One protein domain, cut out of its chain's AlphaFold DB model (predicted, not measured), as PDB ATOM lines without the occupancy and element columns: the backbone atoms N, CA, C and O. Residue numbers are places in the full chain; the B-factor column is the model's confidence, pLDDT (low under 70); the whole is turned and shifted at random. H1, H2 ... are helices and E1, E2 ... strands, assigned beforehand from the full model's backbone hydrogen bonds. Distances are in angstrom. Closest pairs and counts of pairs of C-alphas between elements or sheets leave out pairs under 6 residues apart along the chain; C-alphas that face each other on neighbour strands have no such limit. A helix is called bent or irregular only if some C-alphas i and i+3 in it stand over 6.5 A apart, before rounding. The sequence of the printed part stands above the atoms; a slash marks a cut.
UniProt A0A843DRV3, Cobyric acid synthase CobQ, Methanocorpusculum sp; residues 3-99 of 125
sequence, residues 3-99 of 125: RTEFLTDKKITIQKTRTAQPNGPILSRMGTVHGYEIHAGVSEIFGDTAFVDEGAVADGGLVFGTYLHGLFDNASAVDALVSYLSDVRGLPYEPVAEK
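What this domain is: This is residues 3 to 99 of the 125 residues of the protein "Cobyric acid synthase CobQ" of Methanocorpusculum sp (UniProt A0A843DRV3). This is a flat body, though only just flat, with two helices, H1 and H2, packed together toward one end, three separate two-stranded pairs, E1 with E4, E2 with E3 and E5 with E6, and a long stretch with no named element, residues 58 to 74. The long, bent pair E2 and E3 runs along one side from the helix end toward the pair E1 and E4 at the opposite end, and the small hairpin E5 and E6 lies on the other side, nearer the middle. The long link of residues 58 to 74 is tied to E6 and E3 by short pairings, and residues 90 to 99 fold back from the end of H2. The printed part has 97 residues with two named helices and six named strands in the order E1 E2 H1 E3 E4 E5 E6 H2, a mixed class with antiparallel strand pairs. It is only just compact, close to loose, with a radius of gyration of the C-alphas of 14.6 A and spans of 49 by 33 by 17 A.

Where its parts are: Find C-alpha 3 at (166.193, 215.051, 89.916), where E1, residues 3 to 6, begins. E2, residues 12 to 19, is 19.1 A long and bends by 71 degrees at residue 15. Next come H1, residues 24 to 30, and E3, residues 32 to 39, 20.9 A long, which bends by 55 degrees at residue 35. H1 is neither bent nor irregular, but only just: C-alphas 24 and 27 are 6.1 A apart. E4 is residues 41 to 45, E5 residues 49 to 51 and E6 residues 54 to 57. H2, residues 75 to 89, runs 20.6 A to C-alpha 89 at (160.344, 203.585, 121.446).

How they stand to each other: Start at E1, antiparallel to E4, and look at N 5 and O 42, 2.9 A apart. E2 and E3 are antiparallel at 158 degrees, with N 16 and O 35 at 2.8 A. The hairpin E5 and E6 has N 51 and O 54 at 2.9 A. The closest C-alphas of E2 and E5 are those of Thr 19 and Phe 51, 5.4 A apart. H1 and H2 touch, their closest C-alphas being those of Met 30 and Ala 77 at 4.9 A. They run opposite ways at a steep tilt of 35.0 degrees, only just steep. Every O i to N i+4 pair is within hydrogen-bond range in H2, and 2 of 3 are in H1. E1 and H2 are apart.

The domain as a whole: Look for the two C-alphas farthest apart, those of Asp 9 and Gly 90, at 49.4 A. The printed part has no cut. The link from E6 to H2, 17 residues, is long, and the other links are tight. Mean pLDDT of the printed part is 94.9, and residue 99 is under 70.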
ATOM      1  N   ARG A   3     167.037 214.701  91.067       95.00
ATOM      2  CA  ARG A   3     166.193 215.051  89.916       95.00
ATOM      3  C   ARG A   3     165.949 213.794  89.107       95.00
ATOM      4  O   ARG A   3     166.893 213.076  88.812       95.00
ATOM      5  N   THR A   4     164.703 213.568  88.714       95.25
ATOM      6  CA  THR A   4     164.321 212.418  87.896       95.25
ATOM      7  C   THR A   4     163.751 212.894  86.575       95.25
ATOM      8  O   THR A   4     162.877 213.760  86.550       95.25
ATOM      9  N   GLU A   5     164.209 212.291  85.484       95.69
ATOM     10  CA  GLU A   5     163.640 212.475  84.153       95.69
ATOM     11  C   GLU A   5     163.060 211.157  83.649       95.69
ATOM     12  O   GLU A   5     163.672 210.103  83.807       95.69
ATOM     13  N   PHE A   6     161.869 211.205  83.055       94.56
ATOM     14  CA  PHE A   6     161.228 210.025  82.484       94.56
ATOM     15  C   PHE A   6     161.653 209.844  81.031       94.56
ATOM     16  O   PHE A   6     161.480 210.737  80.204       94.56
ATOM     17  N   LEU A   7     162.170 208.661  80.721       90.81
ATOM     18  CA  LEU A   7     162.451 208.236  79.360       90.81
ATOM     19  C   LEU A   7     161.152 207.761  78.702       90.81
ATOM     20  O   LEU A   7     160.401 206.981  79.286       90.81
ATOM     21  N   THR A   8     160.894 208.199  77.471       88.12
ATOM     22  CA  THR A   8     159.693 207.796  76.719       88.12
ATOM     23  C   THR A   8     159.836 206.418  76.080       88.12
ATOM     24  O   THR A   8     158.852 205.693  75.954       88.12
ATOM     25  N   ASP A   9     161.066 206.028  75.738       90.44
ATOM     26  CA  ASP A   9     161.317 204.883  74.853       90.44
ATOM     27  C   ASP A   9     162.060 203.738  75.557       90.44
ATOM     28  O   ASP A   9     162.398 202.722  74.948       90.44
ATOM     29  N   LYS A  10     162.358 203.897  76.853       88.69
ATOM     30  CA  LYS A  10     163.160 202.945  77.622       88.69
ATOM     31  C   LYS A  10     162.558 202.708  79.000       88.69
ATOM     32  O   LYS A  10     162.354 203.636  79.772       88.69
ATOM     33  N   LYS A  11     162.364 201.431  79.321       91.94
ATOM     34  CA  LYS A  11     162.001 200.943  80.652       91.94
ATOM     35  C   LYS A  11     163.095 200.003  81.140       91.94
ATOM     36  O   LYS A  11     163.499 199.094  80.417       91.94
ATOM     37  N   ILE A  12     163.569 200.215  82.357       90.69
ATOM     38  CA  ILE A  12     164.444 199.283  83.063       90.69
ATOM     39  C   ILE A  12     163.564 198.179  83.651       90.69
ATOM     40  O   ILE A  12     162.481 198.443  84.163       90.69
ATOM     41  N   THR A  13     163.971 196.923  83.496       94.81
ATOM     42  CA  THR A  13     163.316 195.747  84.088       94.81
ATOM     43  C   THR A  13     164.395 194.714  84.333       94.81
ATOM     44  O   THR A  13     164.780 193.982  83.425       94.81
ATOM     45  N   ILE A  14     164.969 194.739  85.532       96.25
ATOM     46  CA  ILE A  14     166.156 193.951  85.854       96.25
ATOM     47  C   ILE A  14     166.141 193.524  87.319       96.25
ATOM     48  O   ILE A  14     165.753 194.299  88.189       96.25
ATOM     49  N   GLN A  15     166.582 192.294  87.578       97.25
ATOM     50  CA  GLN A  15     166.876 191.815  88.927       97.25
ATOM     51  C   GLN A  15     168.165 192.467  89.425       97.25
ATOM     52  O   GLN A  15     169.171 192.504  88.710       97.25
ATOM     53  N   LYS A  16     168.142 192.999  90.643       97.56
ATOM     54  CA  LYS A  16     169.255 193.746  91.217       97.56
ATOM     55  C   LYS A  16     169.494 193.381  92.671       97.56
ATOM     56  O   LYS A  16     168.575 193.226  93.465       97.56
ATOM     57  N   THR A  17     170.777 193.337  92.997       97.88
ATOM     58  CA  THR A  17     171.290 193.360  94.361       97.88
ATOM     59  C   THR A  17     171.836 194.753  94.632       97.88
ATOM     60  O   THR A  17     172.533 195.323  93.784       97.88
ATOM     61  N   ARG A  18     171.526 195.303  95.801       97.94
ATOM     62  CA  ARG A  18     171.984 196.617  96.253       97.94
ATOM     63  C   ARG A  18     172.546 196.489  97.664       97.94
ATOM     64  O   ARG A  18     171.959 195.823  98.509       97.94
ATOM     65  N   THR A  19     173.677 197.131  97.926       98.50
ATOM     66  CA  THR A  19     174.256 197.214  99.273       98.50
ATOM     67  C   THR A  19     173.967 198.594  99.837       98.50
ATOM     68  O   THR A  19     174.264 199.590  99.178       98.50
ATOM     69  N   ALA A  20     173.344 198.653 101.012       98.56
ATOM     70  CA  ALA A  20     173.020 199.903 101.681       98.56
ATOM     71  C   ALA A  20     174.300 200.650 102.073       98.56
ATOM     72  O   ALA A  20     175.258 200.054 102.570       98.56
ATOM     73  N   GLN A  21     174.310 201.961 101.849       98.00
ATOM     74  CA  GLN A  21     175.355 202.839 102.362       98.00
ATOM     75  C   GLN A  21     175.106 203.089 103.855       98.00
ATOM     76  O   GLN A  21     173.947 203.156 104.268       98.00
ATOM     77  N   PRO A  22     176.141 203.271 104.689       96.81
ATOM     78  CA  PRO A  22     175.990 203.446 106.136       96.81
ATOM     79  C   PRO A  22     175.515 204.865 106.520       96.81
ATOM     80  O   PRO A  22     176.130 205.553 107.333       96.81
ATOM     81  N   ASN A  23     174.412 205.313 105.917       95.69
ATOM     82  CA  ASN A  23     173.846 206.649 106.060       95.69
ATOM     83  C   ASN A  23     172.642 206.623 107.006       95.69
ATOM     84  O   ASN A  23     171.523 206.271 106.630       95.69
ATOM     85  N   GLY A  24     172.878 207.009 108.258       96.12
ATOM     86  CA  GLY A  24     171.853 207.054 109.299       96.12
ATOM     87  C   GLY A  24     171.519 205.687 109.907       96.12
ATOM     88  O   GLY A  24     172.152 204.673 109.597       96.12
ATOM     89  N   PRO A  25     170.546 205.642 110.827       97.31
ATOM     90  CA  PRO A  25     170.385 204.510 111.736       97.31
ATOM     91  C   PRO A  25     169.760 203.267 111.091       97.31
ATOM     92  O   PRO A  25     169.968 202.168 111.597       97.31
ATOM     93  N   ILE A  26     169.019 203.434 109.989       98.19
ATOM     94  CA  ILE A  26     168.349 202.333 109.283       98.19
ATOM     95  C   ILE A  26     169.306 201.712 108.259       98.19
ATOM     96  O   ILE A  26     169.651 200.539 108.372       98.19
ATOM     97  N   LEU A  27     169.797 202.491 107.287       98.19
ATOM     98  CA  LEU A  27     170.631 201.957 106.201       98.19
ATOM     99  C   LEU A  27     171.932 201.311 106.709       98.19
ATOM    100  O   LEU A  27     172.331 200.266 106.201       98.19
ATOM    101  N   SER A  28     172.520 201.835 107.793       98.00
ATOM    102  CA  SER A  28     173.714 201.253 108.434       98.00
ATOM    103  C   SER A  28     173.522 199.828 108.969       98.00
ATOM    104  O   SER A  28     174.506 199.143 109.237       98.00
ATOM    105  N   ARG A  29     172.274 199.378 109.151       97.31
ATOM    106  CA  ARG A  29     171.926 198.039 109.653       97.31
ATOM    107  C   ARG A  29     171.363 197.122 108.559       97.31
ATOM    108  O   ARG A  29     171.183 195.938 108.805       97.31
ATOM    109  N   MET A  30     171.073 197.660 107.374       97.88
ATOM    110  CA  MET A  30     170.317 196.973 106.320       97.88
ATOM    111  C   MET A  30     171.157 195.976 105.509       97.88
ATOM    112  O   MET A  30     170.636 194.970 105.026       97.88
ATOM    113  N   GLY A  31     172.459 196.234 105.363       97.75
ATOM    114  CA  GLY A  31     173.364 195.360 104.620       97.75
ATOM    115  C   GLY A  31     173.011 195.257 103.132       97.75
ATOM    116  O   GLY A  31     172.747 196.264 102.473       97.75
ATOM    117  N   THR A  32     173.050 194.041 102.588       98.12
ATOM    118  CA  THR A  32     172.768 193.769 101.171       98.12
ATOM    119  C   THR A  32     171.349 193.247 100.992       98.12
ATOM    120  O   THR A  32     170.939 192.317 101.679       98.12
ATOM    121  N   VAL A  33     170.630 193.826 100.034       97.81
ATOM    122  CA  VAL A  33     169.237 193.513  99.705       97.81
ATOM    123  C   VAL A  33     169.100 193.153  98.228       97.81
ATOM    124  O   VAL A  33     169.887 193.589  97.384       97.81
ATOM    125  N   HIS A  34     168.089 192.355  97.914       97.50
ATOM    126  CA  HIS A  34     167.778 191.849  96.583       97.50
ATOM    127  C   HIS A  34     166.364 192.258  96.192       97.50
ATOM    128  O   HIS A  34     165.482 192.401  97.033       97.50
ATOM    129  N   GLY A  35     166.140 192.436  94.903       96.75
ATOM    130  CA  GLY A  35     164.839 192.800  94.376       96.75
ATOM    131  C   GLY A  35     164.942 193.064  92.890       96.75
ATOM    132  O   GLY A  35     165.847 192.576  92.212       96.75
ATOM    133  N   TYR A  36     164.043 193.887  92.378       96.50
ATOM    134  CA  TYR A  36     164.067 194.263  90.973       96.50
ATOM    135  C   TYR A  36     163.808 195.750  90.791       96.50
ATOM    136  O   TYR A  36     163.158 196.405  91.598       96.50
ATOM    137  N   GLU A  37     164.285 196.284  89.680       96.81
ATOM    138  CA  GLU A  37     164.011 197.649  89.260       96.81
ATOM    139  C   GLU A  37     163.072 197.616  88.057       96.81
ATOM    140  O   GLU A  37     163.407 197.010  87.036       96.81
ATOM    141  N   ILE A  38     161.900 198.254  88.173       95.19
ATOM    142  CA  ILE A  38     160.961 198.453  87.061       95.19
ATOM    143  C   ILE A  38     160.555 199.918  86.998       95.19
ATOM    144  O   ILE A  38     159.629 200.360  87.670       95.19
ATOM    145  N   HIS A  39     161.249 200.685  86.167       93.88
ATOM    146  CA  HIS A  39     161.008 202.120  86.055       93.88
ATOM    147  C   HIS A  39     161.463 202.656  84.700       93.88
ATOM    148  O   HIS A  39     162.259 202.038  83.997       93.88
ATOM    149  N   ALA A  40     160.918 203.804  84.313       95.44
ATOM    150  CA  ALA A  40     161.356 204.562  83.138       95.44
ATOM    151  C   ALA A  40     162.092 205.854  83.538       95.44
ATOM    152  O   ALA A  40     162.451 206.652  82.678       95.44
ATOM    153  N   GLY A  41     162.278 206.084  84.840       94.69
ATOM    154  CA  GLY A  41     162.929 207.277  85.366       94.69
ATOM    155  C   GLY A  41     164.439 207.093  85.451       94.69
ATOM    156  O   GLY A  41     164.917 206.077  85.936       94.69
ATOM    157  N   VAL A  42     165.207 208.088  85.027       93.50
ATOM    158  CA  VAL A  42     166.635 208.174  85.333       93.50
ATOM    159  C   VAL A  42     166.810 209.290  86.339       93.50
ATOM    160  O   VAL A  42     166.403 210.424  86.090       93.50
ATOM    161  N   SER A  43     167.375 208.946  87.494       94.81
ATOM    162  CA  SER A  43     167.599 209.900  88.570       94.81
ATOM    163  C   SER A  43     169.061 210.315  88.654       94.81
ATOM    164  O   SER A  43     169.948 209.470  88.721       94.81
ATOM    165  N   GLU A  44     169.291 211.622  88.695       95.56
ATOM    166  CA  GLU A  44     170.561 212.243  89.051       95.56
ATOM    167  C   GLU A  44     170.518 212.630  90.531       95.56
ATOM    168  O   GLU A  44     169.576 213.283  90.994       95.56
ATOM    169  N   ILE A  45     171.523 212.195  91.289       95.25
ATOM    170  CA  ILE A  45     171.583 212.359  92.742       95.25
ATOM    171  C   ILE A  45     172.553 213.496  93.061       95.25
ATOM    172  O   ILE A  45     173.712 213.470  92.655       95.25
ATOM    173  N   PHE A  46     172.078 214.491  93.812       92.31
ATOM    174  CA  PHE A  46     172.870 215.654  94.225       92.31
ATOM    175  C   PHE A  46     173.161 215.573  95.725       92.31
ATOM    176  O   PHE A  46     172.646 216.374  96.503       92.31
ATOM    177  N   GLY A  47     173.898 214.550  96.146       92.88
ATOM    178  CA  GLY A  47     174.167 214.261  97.553       92.88
ATOM    179  C   GLY A  47     174.560 212.804  97.757       92.88
ATOM    180  O   GLY A  47     175.028 212.154  96.821       92.88
ATOM    181  N   ASP A  48     174.340 212.300  98.966       95.69
ATOM    182  CA  ASP A  48     174.672 210.923  99.311       95.69
ATOM    183  C   ASP A  48     173.670 209.927  98.723       95.69
ATOM    184  O   ASP A  48     172.466 210.192  98.592       95.69
ATOM    185  N   THR A  49     174.180 208.745  98.388       97.12
ATOM    186  CA  THR A  49     173.358 207.646  97.889       97.12
ATOM    187  C   THR A  49     172.838 206.784  99.040       97.12
ATOM    188  O   THR A  49     173.488 206.634 100.077       97.12
ATOM    189  N   ALA A  50     171.639 206.222  98.880       97.56
ATOM    190  CA  ALA A  50     171.072 205.301  99.871       97.56
ATOM    191  C   ALA A  50     171.711 203.905  99.770       97.56
ATOM    192  O   ALA A  50     171.960 203.244 100.778       97.56
ATOM    193  N   PHE A  51     172.021 203.489  98.545       97.88
ATOM    194  CA  PHE A  51     172.689 202.242  98.205       97.88
ATOM    195  C   PHE A  51     173.908 202.531  97.325       97.88
ATOM    196  O   PHE A  51     174.072 203.635  96.797       97.88
ATOM    197  N   VAL A  52     174.797 201.553  97.162       97.25
ATOM    198  CA  VAL A  52     175.923 201.668  96.224       97.25
ATOM    199  C   VAL A  52     175.380 201.940  94.813       97.25
ATOM    200  O   VAL A  52     174.618 201.140  94.254       97.25
ATOM    201  N   ASP A  53     175.761 203.103  94.279       92.81
ATOM    202  CA  ASP A  53     175.391 203.636  92.963       92.81
ATOM    203  C   ASP A  53     173.876 203.752  92.689       92.81
ATOM    204  O   ASP A  53     173.457 203.731  91.528       92.81
ATOM    205  N   GLU A  54     173.022 203.823  93.720       95.12
ATOM    206  CA  GLU A  54     171.567 203.945  93.541       95.12
ATOM    207  C   GLU A  54     170.858 204.528  94.764       95.12
ATOM    208  O   GLU A  54     171.298 204.381  95.907       95.12
ATOM    209  N   GLY A  55     169.732 205.189  94.502       95.94
ATOM    210  CA  GLY A  55     168.891 205.765  95.532       95.94
ATOM    211  C   GLY A  55     169.516 207.004  96.162       95.94
ATOM    212  O   GLY A  55     170.722 207.222  96.107       95.94
ATOM    213  N   ALA A  56     168.693 207.833  96.785       97.50
ATOM    214  CA  ALA A  56     169.153 209.035  97.472       97.50
ATOM    215  C   ALA A  56     168.768 208.971  98.940       97.50
ATOM    216  O   ALA A  56     167.710 208.442  99.289       97.50
ATOM    217  N   VAL A  57     169.605 209.557  99.785       97.31
ATOM    218  CA  VAL A  57     169.345 209.702 101.213       97.31
ATOM    219  C   VAL A  57     169.442 211.174 101.601       97.31
ATOM    220  O   VAL A  57     170.297 211.915 101.119       97.31
ATOM    221  N   ALA A  58     168.492 211.632 102.412       95.94
ATOM    222  CA  ALA A  58     168.518 212.964 102.993       95.94
ATOM    223  C   ALA A  58     169.448 212.999 104.211       95.94
ATOM    224  O   ALA A  58     169.755 211.965 104.808       95.94
ATOM    225  N   ASP A  59     169.835 214.205 104.619       93.56
ATOM    226  CA  ASP A  59     170.655 214.397 105.812       93.56
ATOM    227  C   ASP A  59     170.009 213.745 107.055       93.56
ATOM    228  O   ASP A  59     168.786 213.743 107.223       93.56
ATOM    229  N   GLY A  60     170.832 213.115 107.893       91.06
ATOM    230  CA  GLY A  60     170.392 212.302 109.035       91.06
ATOM    231  C   GLY A  60     169.850 210.899 108.702       91.06
ATOM    232  O   GLY A  60     169.622 210.107 109.617       91.06
ATOM    233  N   GLY A  61     169.656 210.554 107.425       94.94
ATOM    234  CA  GLY A  61     169.393 209.182 106.973       94.94
ATOM    235  C   GLY A  61     168.045 208.565 107.361       94.94
ATOM    236  O   GLY A  61     167.873 207.350 107.281       94.94
ATOM    237  N   LEU A  62     167.073 209.387 107.771       96.56
ATOM    238  CA  LEU A  62     165.703 208.939 108.069       96.56
ATOM    239  C   LEU A  62     164.770 208.974 106.858       96.56
ATOM    240  O   LEU A  62     163.718 208.340 106.871       96.56
ATOM    241  N   VAL A  63     165.148 209.712 105.815       96.50
ATOM    242  CA  VAL A  63     164.431 209.746 104.543       96.50
ATOM    243  C   VAL A  63     165.388 209.265 103.470       96.50
ATOM    244  O   VAL A  63     166.404 209.904 103.209       96.50
ATOM    245  N   PHE A  64     165.057 208.146 102.846       97.12
ATOM    246  CA  PHE A  64     165.788 207.607 101.712       97.12
ATOM    247  C   PHE A  64     164.813 206.989 100.716       97.12
ATOM    248  O   PHE A  64     163.694 206.615 101.068       97.12
ATOM    249  N   GLY A  65     165.237 206.908  99.462       95.94
ATOM    250  CA  GLY A  65     164.467 206.312  98.381       95.94
ATOM    251  C   GLY A  65     165.357 205.474  97.480       95.94
ATOM    252  O   GLY A  65     166.547 205.750  97.350       95.94
ATOM    253  N   THR A  66     164.763 204.461  96.863       96.75
ATOM    254  CA  THR A  66     165.398 203.530  95.927       96.75
ATOM    255  C   THR A  66     164.372 203.100  94.885       96.75
ATOM    256  O   THR A  66     163.176 203.036  95.174       96.75
ATOM    257  N   TYR A  67     164.833 202.802  93.677       96.69
ATOM    258  CA  TYR A  67     164.052 202.126  92.645       96.69
ATOM    259  C   TYR A  67     163.889 200.621  92.887       96.69
ATOM    260  O   TYR A  67     163.176 199.961  92.126       96.69
ATOM    261  N   LEU A  68     164.557 200.059  93.899       97.62
ATOM    262  CA  LEU A  68     164.479 198.644  94.218       97.62
ATOM    263  C   LEU A  68     163.098 198.298  94.789       97.62
ATOM    264  O   LEU A  68     162.770 198.585  95.942       97.62
ATOM    265  N   HIS A  69     162.290 197.632  93.975       96.94
ATOM    266  CA  HIS A  69     161.082 196.958  94.422       96.94
ATOM    267  C   HIS A  69     161.443 195.659  95.147       96.94
ATOM    268  O   HIS A  69     162.441 195.015  94.828       96.94
ATOM    269  N   GLY A  70     160.607 195.266  96.111       95.69
ATOM    270  CA  GLY A  70     160.859 194.101  96.964       95.69
ATOM    271  C   GLY A  70     161.828 194.375  98.118       95.69
ATOM    272  O   GLY A  70     162.289 193.445  98.766       95.69
ATOM    273  N   LEU A  71     162.132 195.646  98.421       97.06
ATOM    274  CA  LEU A  71     163.048 196.009  99.509       97.06
ATOM    275  C   LEU A  71     162.712 195.284 100.825       97.06
ATOM    276  O   LEU A  71     163.599 194.710 101.446       97.06
ATOM    277  N   PHE A  72     161.435 195.256 101.214       95.25
ATOM    278  CA  PHE A  72     160.973 194.632 102.461       95.25
ATOM    279  C   PHE A  72     160.684 193.129 102.362       95.25
ATOM    280  O   PHE A  72     160.306 192.532 103.364       95.25
ATOM    281  N   ASP A  73     160.916 192.511 101.204       92.81
ATOM    282  CA  ASP A  73     160.989 191.048 101.109       92.81
ATOM    283  C   ASP A  73     162.325 190.533 101.681       92.81
ATOM    284  O   ASP A  73     162.487 189.343 101.933       92.81
ATOM    285  N   ASN A  74     163.280 191.437 101.929       94.31
ATOM    286  CA  ASN A  74     164.542 191.138 102.594       94.31
ATOM    287  C   ASN A  74     164.377 191.303 104.105       94.31
ATOM    288  O   ASN A  74     164.148 192.421 104.584       94.31
ATOM    289  N   ALA A  75     164.578 190.221 104.862       94.19
ATOM    290  CA  ALA A  75     164.512 190.252 106.324       94.19
ATOM    291  C   ALA A  75     165.434 191.329 106.917       94.19
ATOM    292  O   ALA A  75     165.011 192.088 107.783       94.19
ATOM    293  N   SER A  76     166.639 191.507 106.361       95.88
ATOM    294  CA  SER A  76     167.593 192.525 106.821       95.88
ATOM    295  C   SER A  76     167.070 193.964 106.718       95.88
ATOM    296  O   SER A  76     167.365 194.789 107.583       95.88
ATOM    297  N   ALA A  77     166.272 194.288 105.695       96.88
ATOM    298  CA  ALA A  77     165.677 195.616 105.542       96.88
ATOM    299  C   ALA A  77     164.548 195.854 106.548       96.88
ATOM    300  O   ALA A  77     164.441 196.947 107.111       96.88
ATOM    301  N   VAL A  78     163.729 194.827 106.792       96.19
ATOM    302  CA  VAL A  78     162.684 194.853 107.823       96.19
ATOM    303  C   VAL A  78     163.321 194.991 109.204       96.19
ATOM    304  O   VAL A  78     162.960 195.899 109.950       96.19
ATOM    305  N   ASP A  79     164.325 194.174 109.515       96.62
ATOM    306  CA  ASP A  79     165.041 194.195 110.789       96.62
ATOM    307  C   ASP A  79     165.724 195.536 111.043       96.62
ATOM    308  O   ASP A  79     165.632 196.085 112.143       96.62
ATOM    309  N   ALA A  80     166.366 196.117 110.030       97.12
ATOM    310  CA  ALA A  80     166.985 197.431 110.136       97.12
ATOM    311  C   ALA A  80     165.971 198.527 110.495       97.12
ATOM    312  O   ALA A  80     166.226 199.344 111.384       97.12
ATOM    313  N   LEU A  81     164.806 198.531 109.838       97.56
ATOM    314  CA  LEU A  81     163.749 199.506 110.099       97.56
ATOM    315  C   LEU A  81     163.107 199.291 111.476       97.56
ATOM    316  O   LEU A  81     162.993 200.235 112.260       97.56
ATOM    317  N   VAL A  82     162.682 198.064 111.781       97.50
ATOM    318  CA  VAL A  82     161.927 197.767 113.002       97.50
ATOM    319  C   VAL A  82     162.818 197.844 114.238       97.50
ATOM    320  O   VAL A  82     162.373 198.383 115.252       97.50
ATOM    321  N   SER A  83     164.083 197.409 114.164       97.25
ATOM    322  CA  SER A  83     165.033 197.585 115.271       97.25
ATOM    323  C   SER A  83     165.243 199.063 115.595       97.25
ATOM    324  O   SER A  83     165.155 199.446 116.756       97.25
ATOM    325  N   TYR A  84     165.421 199.920 114.583       97.56
ATOM    326  CA  TYR A  84     165.541 201.361 114.798       97.56
ATOM    327  C   TYR A  84     164.280 201.958 115.442       97.56
ATOM    328  O   TYR A  84     164.371 202.708 116.414       97.56
ATOM    329  N   LEU A  85     163.091 201.618 114.936       97.69
ATOM    330  CA  LEU A  85     161.833 202.109 115.508       97.69
ATOM    331  C   LEU A  85     161.629 201.626 116.950       97.69
ATOM    332  O   LEU A  85     161.109 202.373 117.780       97.69
ATOM    333  N   SER A  86     162.057 200.402 117.251       97.88
ATOM    334  CA  SER A  86     161.984 199.820 118.592       97.88
ATOM    335  C   SER A  86     162.950 200.514 119.549       97.88
ATOM    336  O   SER A  86     162.523 200.904 120.635       97.88
ATOM    337  N   ASP A  87     164.183 200.808 119.114       97.19
ATOM    338  CA  ASP A  87     165.157 201.610 119.871       97.19
ATOM    339  C   ASP A  87     164.576 202.987 120.234       97.19
ATOM    340  O   ASP A  87     164.611 203.400 121.393       97.19
ATOM    341  N   VAL A  88     163.969 203.683 119.262       97.62
ATOM    342  CA  VAL A  88     163.338 205.002 119.471       97.62
ATOM    343  C   VAL A  88     162.180 204.930 120.471       97.62
ATOM    344  O   VAL A  88     161.918 205.893 121.195       97.62
ATOM    345  N   ARG A  89     161.462 203.805 120.518       97.69
ATOM    346  CA  ARG A  89     160.344 203.585 121.446       97.69
ATOM    347  C   ARG A  89     160.768 202.985 122.787       97.69
ATOM    348  O   ARG A  89     159.928 202.926 123.681       97.69
ATOM    349  N   GLY A  90     162.024 202.563 122.938       97.62
ATOM    350  CA  GLY A  90     162.495 201.834 124.116       97.62
ATOM    351  C   GLY A  90     161.855 200.450 124.261       97.62
ATOM    352  O   GLY A  90     161.601 200.008 125.380       97.62
ATOM    353  N   LEU A  91     161.540 199.791 123.142       97.50
ATOM    354  CA  LEU A  91     160.947 198.455 123.105       97.50
ATOM    355  C   LEU A  91     161.992 197.413 122.681       97.50
ATOM    356  O   LEU A  91     162.837 197.716 121.838       97.50
ATOM    357  N   PRO A  92     161.939 196.180 123.218       95.38
ATOM    358  CA  PRO A  92     162.756 195.093 122.701       95.38
ATOM    359  C   PRO A  92     162.279 194.695 121.299       95.38
ATOM    360  O   PRO A  92     161.077 194.668 121.028       95.38
ATOM    361  N   TYR A  93     163.222 194.346 120.428       94.88
ATOM    362  CA  TYR A  93     162.950 193.752 119.124       94.88
ATOM    363  C   TYR A  93     163.783 192.490 118.951       94.88
ATOM    364  O   TYR A  93     164.996 192.511 119.155       94.88
ATOM    365  N   GLU A  94     163.125 191.414 118.540       92.81
ATOM    366  CA  GLU A  94     163.769 190.180 118.114       92.81
ATOM    367  C   GLU A  94     163.395 189.934 116.649       92.81
ATOM    368  O   GLU A  94     162.198 189.900 116.336       92.81
ATOM    369  N   PRO A  95     164.384 189.784 115.749       87.25
ATOM    370  CA  PRO A  95     164.136 189.408 114.366       87.25
ATOM    371  C   PRO A  95     163.285 188.145 114.277       87.25
ATOM    372  O   PRO A  95     163.570 187.130 114.921       87.25
ATOM    373  N   VAL A  96     162.239 188.195 113.459       78.44
ATOM    374  CA  VAL A  96     161.439 187.008 113.166       78.44
ATOM    375  C   VAL A  96     162.198 186.189 112.132       78.44
ATOM    376  O   VAL A  96     162.567 186.710 111.084       78.44
ATOM    377  N   ALA A  97     162.418 184.904 112.416       76.94
ATOM    378  CA  ALA A  97     163.036 183.998 111.455       76.94
ATOM    379  C   ALA A  97     162.281 184.031 110.119       76.94
ATOM    380  O   ALA A  97     161.043 184.070 110.101       76.94
ATOM    381  N   GLU A  98     163.027 183.993 109.014       71.00
ATOM    382  CA  GLU A  98     162.437 183.913 107.682       71.00
ATOM    383  C   GLU A  98     161.438 182.754 107.638       71.00
ATOM    384  O   GLU A  98     161.744 181.605 107.975       71.00
ATOM    385  N   LYS A  99     160.196 183.074 107.268       69.62
ATOM    386  CA  LYS A  99     159.207 182.042 106.973       69.62
ATOM    387  C   LYS A  99     159.676 181.321 105.712       69.62
ATOM    388  O   LYS A  99     160.185 181.962 104.799       69.62
TER     389      LYS A  99